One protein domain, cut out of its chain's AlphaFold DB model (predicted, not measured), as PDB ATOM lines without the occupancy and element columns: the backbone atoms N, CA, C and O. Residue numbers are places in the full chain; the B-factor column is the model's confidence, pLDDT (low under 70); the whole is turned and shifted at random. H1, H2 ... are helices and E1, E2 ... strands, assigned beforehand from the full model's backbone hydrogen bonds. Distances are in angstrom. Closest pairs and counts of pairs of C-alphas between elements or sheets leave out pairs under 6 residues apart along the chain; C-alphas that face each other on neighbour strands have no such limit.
ATOM      1  N   THR A 609     216.990 217.518 259.374       58.75
ATOM      2  CA  THR A 609     215.707 217.653 258.666       58.75
ATOM      3  C   THR A 609     214.588 217.147 259.564       58.75
ATOM      4  O   THR A 609     214.623 215.995 259.995       58.75
ATOM      5  N   THR A 610     213.572 217.973 259.814       68.50
ATOM      6  CA  THR A 610     212.359 217.560 260.531       68.50
ATOM      7  C   THR A 610     211.122 217.787 259.665       68.50
ATOM      8  O   THR A 610     211.071 218.683 258.824       68.50
ATOM      9  N   LEU A 611     210.116 216.930 259.823       71.38
ATOM     10  CA  LEU A 611     208.868 217.007 259.069       71.38
ATOM     11  C   LEU A 611     207.723 217.014 260.078       71.38
ATOM     12  O   LEU A 611     207.500 216.028 260.782       71.38
ATOM     13  N   ARG A 612     207.042 218.155 260.181       80.25
ATOM     14  CA  ARG A 612     205.968 218.400 261.144       80.25
ATOM     15  C   ARG A 612     204.629 218.342 260.406       80.25
ATOM     16  O   ARG A 612     204.403 219.114 259.479       80.25
ATOM     17  N   LYS A 613     203.724 217.445 260.813       83.88
ATOM     18  CA  LYS A 613     202.312 217.544 260.411       83.88
ATOM     19  C   LYS A 613     201.668 218.676 261.211       83.88
ATOM     20  O   LYS A 613     201.817 218.705 262.433       83.88
ATOM     21  N   VAL A 614     200.962 219.580 260.539       82.94
ATOM     22  CA  VAL A 614     200.245 220.679 261.192       82.94
ATOM     23  C   VAL A 614     198.823 220.217 261.509       82.94
ATOM     24  O   VAL A 614     198.035 219.944 260.611       82.94
ATOM     25  N   ASP A 615     198.485 220.115 262.794       87.88
ATOM     26  CA  ASP A 615     197.138 219.746 263.253       87.88
ATOM     27  C   ASP A 615     196.297 221.011 263.513       87.88
ATOM     28  O   ASP A 615     195.924 221.321 264.646       87.88
ATOM     29  N   ARG A 616     196.079 221.808 262.456       94.12
ATOM     30  CA  ARG A 616     195.260 223.030 262.507       94.12
ATOM     31  C   ARG A 616     193.869 222.759 261.945       94.12
ATOM     32  O   ARG A 616     193.721 222.378 260.787       94.12
ATOM     33  N   TRP A 617     192.864 223.050 262.762       96.25
ATOM     34  CA  TRP A 617     191.489 223.237 262.314       96.25
ATOM     35  C   TRP A 617     191.320 224.675 261.800       96.25
ATOM     36  O   TRP A 617     191.907 225.616 262.339       96.25
ATOM     37  N   LEU A 618     190.562 224.820 260.722       96.38
ATOM     38  CA  LEU A 618     190.207 226.068 260.055       96.38
ATOM     39  C   LEU A 618     188.699 226.251 260.174       96.38
ATOM     40  O   LEU A 618     187.960 225.283 260.002       96.38
ATOM     41  N   SER A 619     188.230 227.469 260.409       96.88
ATOM     42  CA  SER A 619     186.803 227.776 260.267       96.88
ATOM     43  C   SER A 619     186.330 227.540 258.827       96.88
ATOM     44  O   SER A 619     187.108 227.674 257.882       96.88
ATOM     45  N   GLU A 620     185.046 227.245 258.637       95.31
ATOM     46  CA  GLU A 620     184.399 227.131 257.318       95.31
ATOM     47  C   GLU A 620     184.758 228.296 256.378       95.31
ATOM     48  O   GLU A 620     185.137 228.087 255.228       95.31
ATOM     49  N   LYS A 621     184.779 229.529 256.904       96.12
ATOM     50  CA  LYS A 621     185.177 230.735 256.163       96.12
ATOM     51  C   LYS A 621     186.655 230.747 255.740       96.12
ATOM     52  O   LYS A 621     186.973 231.250 254.667       96.12
ATOM     53  N   GLU A 622     187.563 230.210 256.555       96.19
ATOM     54  CA  GLU A 622     188.969 230.017 256.167       96.19
ATOM     55  C   GLU A 622     189.112 228.877 255.150       96.19
ATOM     56  O   GLU A 622     189.893 229.007 254.208       96.19
ATOM     57  N   ALA A 623     188.358 227.785 255.296       96.12
ATOM     58  CA  ALA A 623     188.389 226.653 254.373       96.12
ATOM     59  C   ALA A 623     187.903 227.064 252.972       96.12
ATOM     60  O   ALA A 623     188.621 226.852 251.994       96.12
ATOM     61  N   LEU A 624     186.771 227.769 252.894       96.00
ATOM     62  CA  LEU A 624     186.230 228.358 251.663       96.00
ATOM     63  C   LEU A 624     187.091 229.502 251.077       96.00
ATOM     64  O   LEU A 624     186.854 229.942 249.956       96.00
ATOM     65  N   SER A 625     188.103 229.989 251.809       96.56
ATOM     66  CA  SER A 625     189.129 230.903 251.272       96.56
ATOM     67  C   SER A 625     190.357 230.184 250.692       96.56
ATOM     68  O   SER A 625     191.149 230.802 249.981       96.56
ATOM     69  N   LYS A 626     190.528 228.888 250.993       94.75
ATOM     70  CA  LYS A 626     191.609 228.034 250.468       94.75
ATOM     71  C   LYS A 626     191.162 227.139 249.312       94.75
ATOM     72  O   LYS A 626     191.989 226.794 248.473       94.75
ATOM     73  N   TRP A 627     189.892 226.748 249.302       96.44
ATOM     74  CA  TRP A 627     189.277 225.850 248.329       96.44
ATOM     75  C   TRP A 627     187.901 226.393 247.951       96.44
ATOM     76  O   TRP A 627     187.209 226.940 248.808       96.44
ATOM     77  N   THR A 628     187.467 226.207 246.705       97.12
ATOM     78  CA  THR A 628     186.054 226.437 246.366       97.12
ATOM     79  C   THR A 628     185.156 225.426 247.088       97.12
ATOM     80  O   THR A 628     185.608 224.350 247.473       97.12
ATOM     81  N   GLU A 629     183.870 225.738 247.260       96.25
ATOM     82  CA  GLU A 629     182.901 224.865 247.951       96.25
ATOM     83  C   GLU A 629     182.879 223.434 247.375       96.25
ATOM     84  O   GLU A 629     182.938 222.454 248.117       96.25
ATOM     85  N   ALA A 630     182.920 223.306 246.043       97.12
ATOM     86  CA  ALA A 630     182.977 222.018 245.352       97.12
ATOM     87  C   ALA A 630     184.304 221.260 245.569       97.12
ATOM     88  O   ALA A 630     184.307 220.032 245.665       97.12
ATOM     89  N   GLU A 631     185.437 221.964 245.668       97.06
ATOM     90  CA  GLU A 631     186.737 221.355 245.988       97.06
ATOM     91  C   GLU A 631     186.829 220.944 247.460       97.06
ATOM     92  O   GLU A 631     187.398 219.894 247.761       97.06
ATOM     93  N   LEU A 632     186.254 221.738 248.368       97.31
ATOM     94  CA  LEU A 632     186.186 221.437 249.795       97.31
ATOM     95  C   LEU A 632     185.344 220.183 250.044       97.31
ATOM     96  O   LEU A 632     185.804 219.274 250.736       97.31
ATOM     97  N   GLU A 633     184.171 220.085 249.417       96.94
ATOM     98  CA  GLU A 633     183.320 218.892 249.466       96.94
ATOM     99  C   GLU A 633     184.034 217.671 248.858       96.94
ATOM    100  O   GLU A 633     184.121 216.623 249.497       96.94
ATOM    101  N   ALA A 634     184.670 217.806 247.687       97.38
ATOM    102  CA  ALA A 634     185.473 216.727 247.102       97.38
ATOM    103  C   ALA A 634     186.659 216.310 248.000       97.38
ATOM    104  O   ALA A 634     187.006 215.128 248.086       97.38
ATOM    105  N   HIS A 635     187.286 217.253 248.709       97.38
ATOM    106  CA  HIS A 635     188.338 216.965 249.682       97.38
ATOM    107  C   HIS A 635     187.805 216.285 250.951       97.38
ATOM    108  O   HIS A 635     188.496 215.402 251.472       97.38
ATOM    109  N   CYS A 636     186.587 216.600 251.393       96.69
ATOM    110  CA  CYS A 636     185.897 215.889 252.470       96.69
ATOM    111  C   CYS A 636     185.541 214.453 252.052       96.69
ATOM    112  O   CYS A 636     185.896 213.504 252.752       96.69
ATOM    113  N   GLN A 637     184.952 214.266 250.866       96.25
ATOM    114  CA  GLN A 637     184.640 212.945 250.299       96.25
ATOM    115  C   GLN A 637     185.892 212.075 250.097       96.25
ATOM    116  O   GLN A 637     185.848 210.866 250.318       96.25
ATOM    117  N   SER A 638     187.031 212.675 249.735       96.75
ATOM    118  CA  SER A 638     188.312 211.961 249.606       96.75
ATOM    119  C   SER A 638     188.954 211.549 250.943       96.75
ATOM    120  O   SER A 638     189.971 210.856 250.944       96.75
ATOM    121  N   GLY A 639     188.433 212.023 252.081       94.94
ATOM    122  CA  GLY A 639     189.040 211.850 253.406       94.94
ATOM    123  C   GLY A 639     190.316 212.671 253.648       94.94
ATOM    124  O   GLY A 639     190.865 212.628 254.755       94.94
ATOM    125  N   ARG A 640     190.787 213.445 252.654       95.25
ATOM    126  CA  ARG A 640     191.886 214.409 252.826       95.25
ATOM    127  C   ARG A 640     191.518 215.430 253.894       95.25
ATOM    128  O   ARG A 640     192.284 215.617 254.833       95.25
ATOM    129  N   VAL A 641     190.358 216.065 253.761       96.88
ATOM    130  CA  VAL A 641     189.844 216.995 254.767       96.88
ATOM    131  C   VAL A 641     188.893 216.250 255.699       96.88
ATOM    132  O   VAL A 641     188.011 215.522 255.257       96.88
ATOM    133  N   GLN A 642     189.085 216.421 257.004       96.44
ATOM    134  CA  GLN A 642     188.111 216.046 258.029       96.44
ATOM    135  C   GLN A 642     187.370 217.297 258.484       96.44
ATOM    136  O   GLN A 642     188.002 218.332 258.680       96.44
ATOM    137  N   TYR A 643     186.060 217.191 258.688       96.94
ATOM    138  CA  TYR A 643     185.235 218.273 259.217       96.94
ATOM    139  C   TYR A 643     184.551 217.867 260.529       96.94
ATOM    140  O   TYR A 643     184.381 216.678 260.809       96.94
ATOM    141  N   ARG A 644     184.192 218.857 261.347       97.06
ATOM    142  CA  ARG A 644     183.428 218.702 262.596       97.06
ATOM    143  C   ARG A 644     182.628 219.966 262.894       97.06
ATOM    144  O   ARG A 644     183.002 221.042 262.439       97.06
ATOM    145  N   GLU A 645     181.586 219.851 263.705       96.88
ATOM    146  CA  GLU A 645     180.959 221.021 264.320       96.88
ATOM    147  C   GLU A 645     181.902 221.609 265.391       96.88
ATOM    148  O   GLU A 645     182.598 220.867 266.096       96.88
ATOM    149  N   CYS A 646     181.965 222.937 265.491       95.25
ATOM    150  CA  CYS A 646     182.820 223.653 266.432       95.25
ATOM    151  C   CYS A 646     182.393 223.354 267.886       95.25
ATOM    152  O   CYS A 646     181.260 223.673 268.256       95.25
ATOM    153  N   PRO A 647     183.272 222.811 268.757       94.19
ATOM    154  CA  PRO A 647     182.892 222.383 270.111       94.19
ATOM    155  C   PRO A 647     182.330 223.476 271.035       94.19
ATOM    156  O   PRO A 647     181.765 223.152 272.078       94.19
ATOM    157  N   THR A 648     182.513 224.754 270.694       93.88
ATOM    158  CA  THR A 648     182.010 225.907 271.462       93.88
ATOM    159  C   THR A 648     180.842 226.633 270.798       93.88
ATOM    160  O   THR A 648     180.230 227.484 271.441       93.88
ATOM    161  N   THR A 649     180.553 226.349 269.524       94.31
ATOM    162  CA  THR A 649     179.678 227.184 268.692       94.31
ATOM    163  C   THR A 649     178.868 226.315 267.730       94.31
ATOM    164  O   THR A 649     179.298 226.038 266.611       94.31
ATOM    165  N   TRP A 650     177.681 225.891 268.168       93.94
ATOM    166  CA  TRP A 650     176.770 225.092 267.345       93.94
ATOM    167  C   TRP A 650     176.419 225.785 266.021       93.94
ATOM    168  O   TRP A 650     176.253 227.006 265.966       93.94
ATOM    169  N   GLY A 651     176.301 224.995 264.955       93.06
ATOM    170  CA  GLY A 651     176.045 225.461 263.592       93.06
ATOM    171  C   GLY A 651     177.256 226.041 262.846       93.06
ATOM    172  O   GLY A 651     177.087 226.459 261.706       93.06
ATOM    173  N   VAL A 652     178.456 226.065 263.442       96.00
ATOM    174  CA  VAL A 652     179.703 226.478 262.767       96.00
ATOM    175  C   VAL A 652     180.578 225.258 262.506       96.00
ATOM    176  O   VAL A 652     180.879 224.511 263.438       96.00
ATOM    177  N   TRP A 653     181.037 225.073 261.267       96.44
ATOM    178  CA  TRP A 653     181.902 223.948 260.905       96.44
ATOM    179  C   TRP A 653     183.393 224.311 260.920       96.44
ATOM    180  O   TRP A 653     183.813 225.417 260.568       96.44
ATOM    181  N   GLU A 654     184.207 223.346 261.338       97.56
ATOM    182  CA  GLU A 654     185.667 223.396 261.333       97.56
ATOM    183  C   GLU A 654     186.235 222.282 260.447       97.56
ATOM    184  O   GLU A 654     185.803 221.132 260.536       97.56
ATOM    185  N   TYR A 655     187.255 222.602 259.651       97.69
ATOM    186  CA  TYR A 655     187.859 221.731 258.640       97.69
ATOM    187  C   TYR A 655     189.368 221.570 258.869       97.69
ATOM    188  O   TYR A 655     190.064 222.526 259.211       97.69
ATOM    189  N   ARG A 656     189.899 220.368 258.643       96.50
ATOM    190  CA  ARG A 656     191.304 219.997 258.866       96.50
ATOM    191  C   ARG A 656     191.852 219.184 257.699       96.50
ATOM    192  O   ARG A 656     191.396 218.066 257.477       96.50
ATOM    193  N   ASP A 657     192.880 219.686 257.017       96.56
ATOM    194  CA  ASP A 657     193.610 218.915 256.002       96.56
ATOM    195  C   ASP A 657     194.572 217.918 256.664       96.56
ATOM    196  O   ASP A 657     195.508 218.284 257.377       96.56
ATOM    197  N   ASN A 658     194.367 216.625 256.418       92.88
ATOM    198  CA  ASN A 658     195.238 215.573 256.924       92.88
ATOM    199  C   ASN A 658     196.613 215.525 256.251       92.88
ATOM    200  O   ASN A 658     197.488 214.827 256.780       92.88
ATOM    201  N   HIS A 659     196.798 216.223 255.131       90.69
ATOM    202  CA  HIS A 659     198.020 216.247 254.330       90.69
ATOM    203  C   HIS A 659     198.777 217.591 254.390       90.69
ATOM    204  O   HIS A 659     199.701 217.792 253.603       90.69
ATOM    205  N   ASP A 660     198.450 218.487 255.333       89.38
ATOM    206  CA  ASP A 660     199.246 219.700 255.585       89.38
ATOM    207  C   ASP A 660     200.546 219.346 256.348       89.38
ATOM    208  O   ASP A 660     200.575 219.153 257.572       89.38
ATOM    209  N   PHE A 661     201.630 219.167 255.586       84.88
ATOM    210  CA  PHE A 661     202.952 218.763 256.070       84.88
ATOM    211  C   PHE A 661     203.983 219.875 255.852       84.88
ATOM    212  O   PHE A 661     204.411 220.135 254.726       84.88
ATOM    213  N   VAL A 662     204.476 220.465 256.942       83.69
ATOM    214  CA  VAL A 662     205.559 221.452 256.906       83.69
ATOM    215  C   VAL A 662     206.903 220.739 257.070       83.69
ATOM    216  O   VAL A 662     207.202 220.154 258.115       83.69
ATOM    217  N   LYS A 663     207.735 220.786 256.024       78.44
ATOM    218  CA  LYS A 663     209.124 220.308 256.058       78.44
ATOM    219  C   LYS A 663     210.043 221.438 256.522       78.44
ATOM    220  O   LYS A 663     210.296 222.379 255.777       78.44
ATOM    221  N   GLU A 664     210.596 221.308 257.718       76.31
ATOM    222  CA  GLU A 664     211.535 222.264 258.300       76.31
ATOM    223  C   GLU A 664     212.956 221.691 258.217       76.31
ATOM    224  O   GLU A 664     213.287 220.679 258.844       76.31
ATOM    225  N   THR A 665     213.798 222.313 257.393       66.94
ATOM    226  CA  THR A 665     215.173 221.856 257.141       66.94
ATOM    227  C   THR A 665     216.147 222.853 257.756       66.94
ATOM    228  O   THR A 665     216.298 223.959 257.246       66.94
ATOM    229  N   SER A 666     216.803 222.469 258.850       55.38
ATOM    230  CA  SER A 666     217.755 223.307 259.585       55.38
ATOM    231  C   SER A 666     219.169 222.737 259.452       55.38
ATOM    232  O   SER A 666     219.583 221.863 260.217       55.38
ATOM    233  N   GLY A 667     219.918 223.223 258.460       52.16
ATOM    234  CA  GLY A 667     221.342 222.916 258.313       52.16
ATOM    235  C   GLY A 667     222.187 223.832 259.198       52.16
ATOM    236  O   GLY A 667     222.120 225.051 259.043       52.16
ATOM    237  N   ARG A 668     223.000 223.272 260.102       45.53
ATOM    238  CA  ARG A 668     223.873 224.054 260.990       45.53
ATOM    239  C   ARG A 668     225.341 223.804 260.650       45.53
ATOM    240  O   ARG A 668     225.994 222.940 261.225       45.53
TER     241      ARG A 668
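What this domain is: This is residues 609 to 668 of the 920 residues of the protein "Hypothetical protein" of Symbiodinium sp. CCMP2592 (UniProt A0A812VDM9). The hairpin E2 and E3, with H1 and H2 packed on it, makes a small head; the pair E1 and E4 sticks out from it as a long arm. The 60 printed residues run E1, H1, H2, E2, E3, E4, a mixed class with two antiparallel sheets, E2 - E3 and E1 - E4. The whole is loose, radius of gyration of the C-alphas 13.8 A, spanning 48 by 26 by 19 A.

Where its parts are: Find E2 at residues 641 to 646, then E3, 649 to 657, 20.6 A long, which bends by 76 degrees at residue 652. H1 is 620 to 626, H2 629 to 637. E1, 609 to 613, begins at C-alpha 609 (215.707, 217.653, 258.666); E4, 661 to 668, 22.1 A long, ends at C-alpha 668 (223.873, 224.054, 260.990).

How they stand to each other: In E2 and E3, look at N 644 and O 654, 2.9 A. The closest C-alphas of H1 and E3, Glu 620 and Trp 653, are 5.4 A apart; those of H2 and E2, His 635 and Val 641, 5.3 A. H1 and H2 are close but not clearly touching, Leu 624 to Leu 632 C-alphas 7.2 A, about perpendicular at 79 degrees. In both helices every O i to N i+4 pair is within hydrogen-bond range. E1 and E4 pair through N 612 and O 662, 2.9 A; both are apart from E2 and E3.

The domain as a whole: The C-alphas farthest apart, Gly 651 and Arg 668, are 47.9 A apart. The printed part has no cut and no long link. Residues 609 to 610 and 665 to 668 are under pLDDT 70.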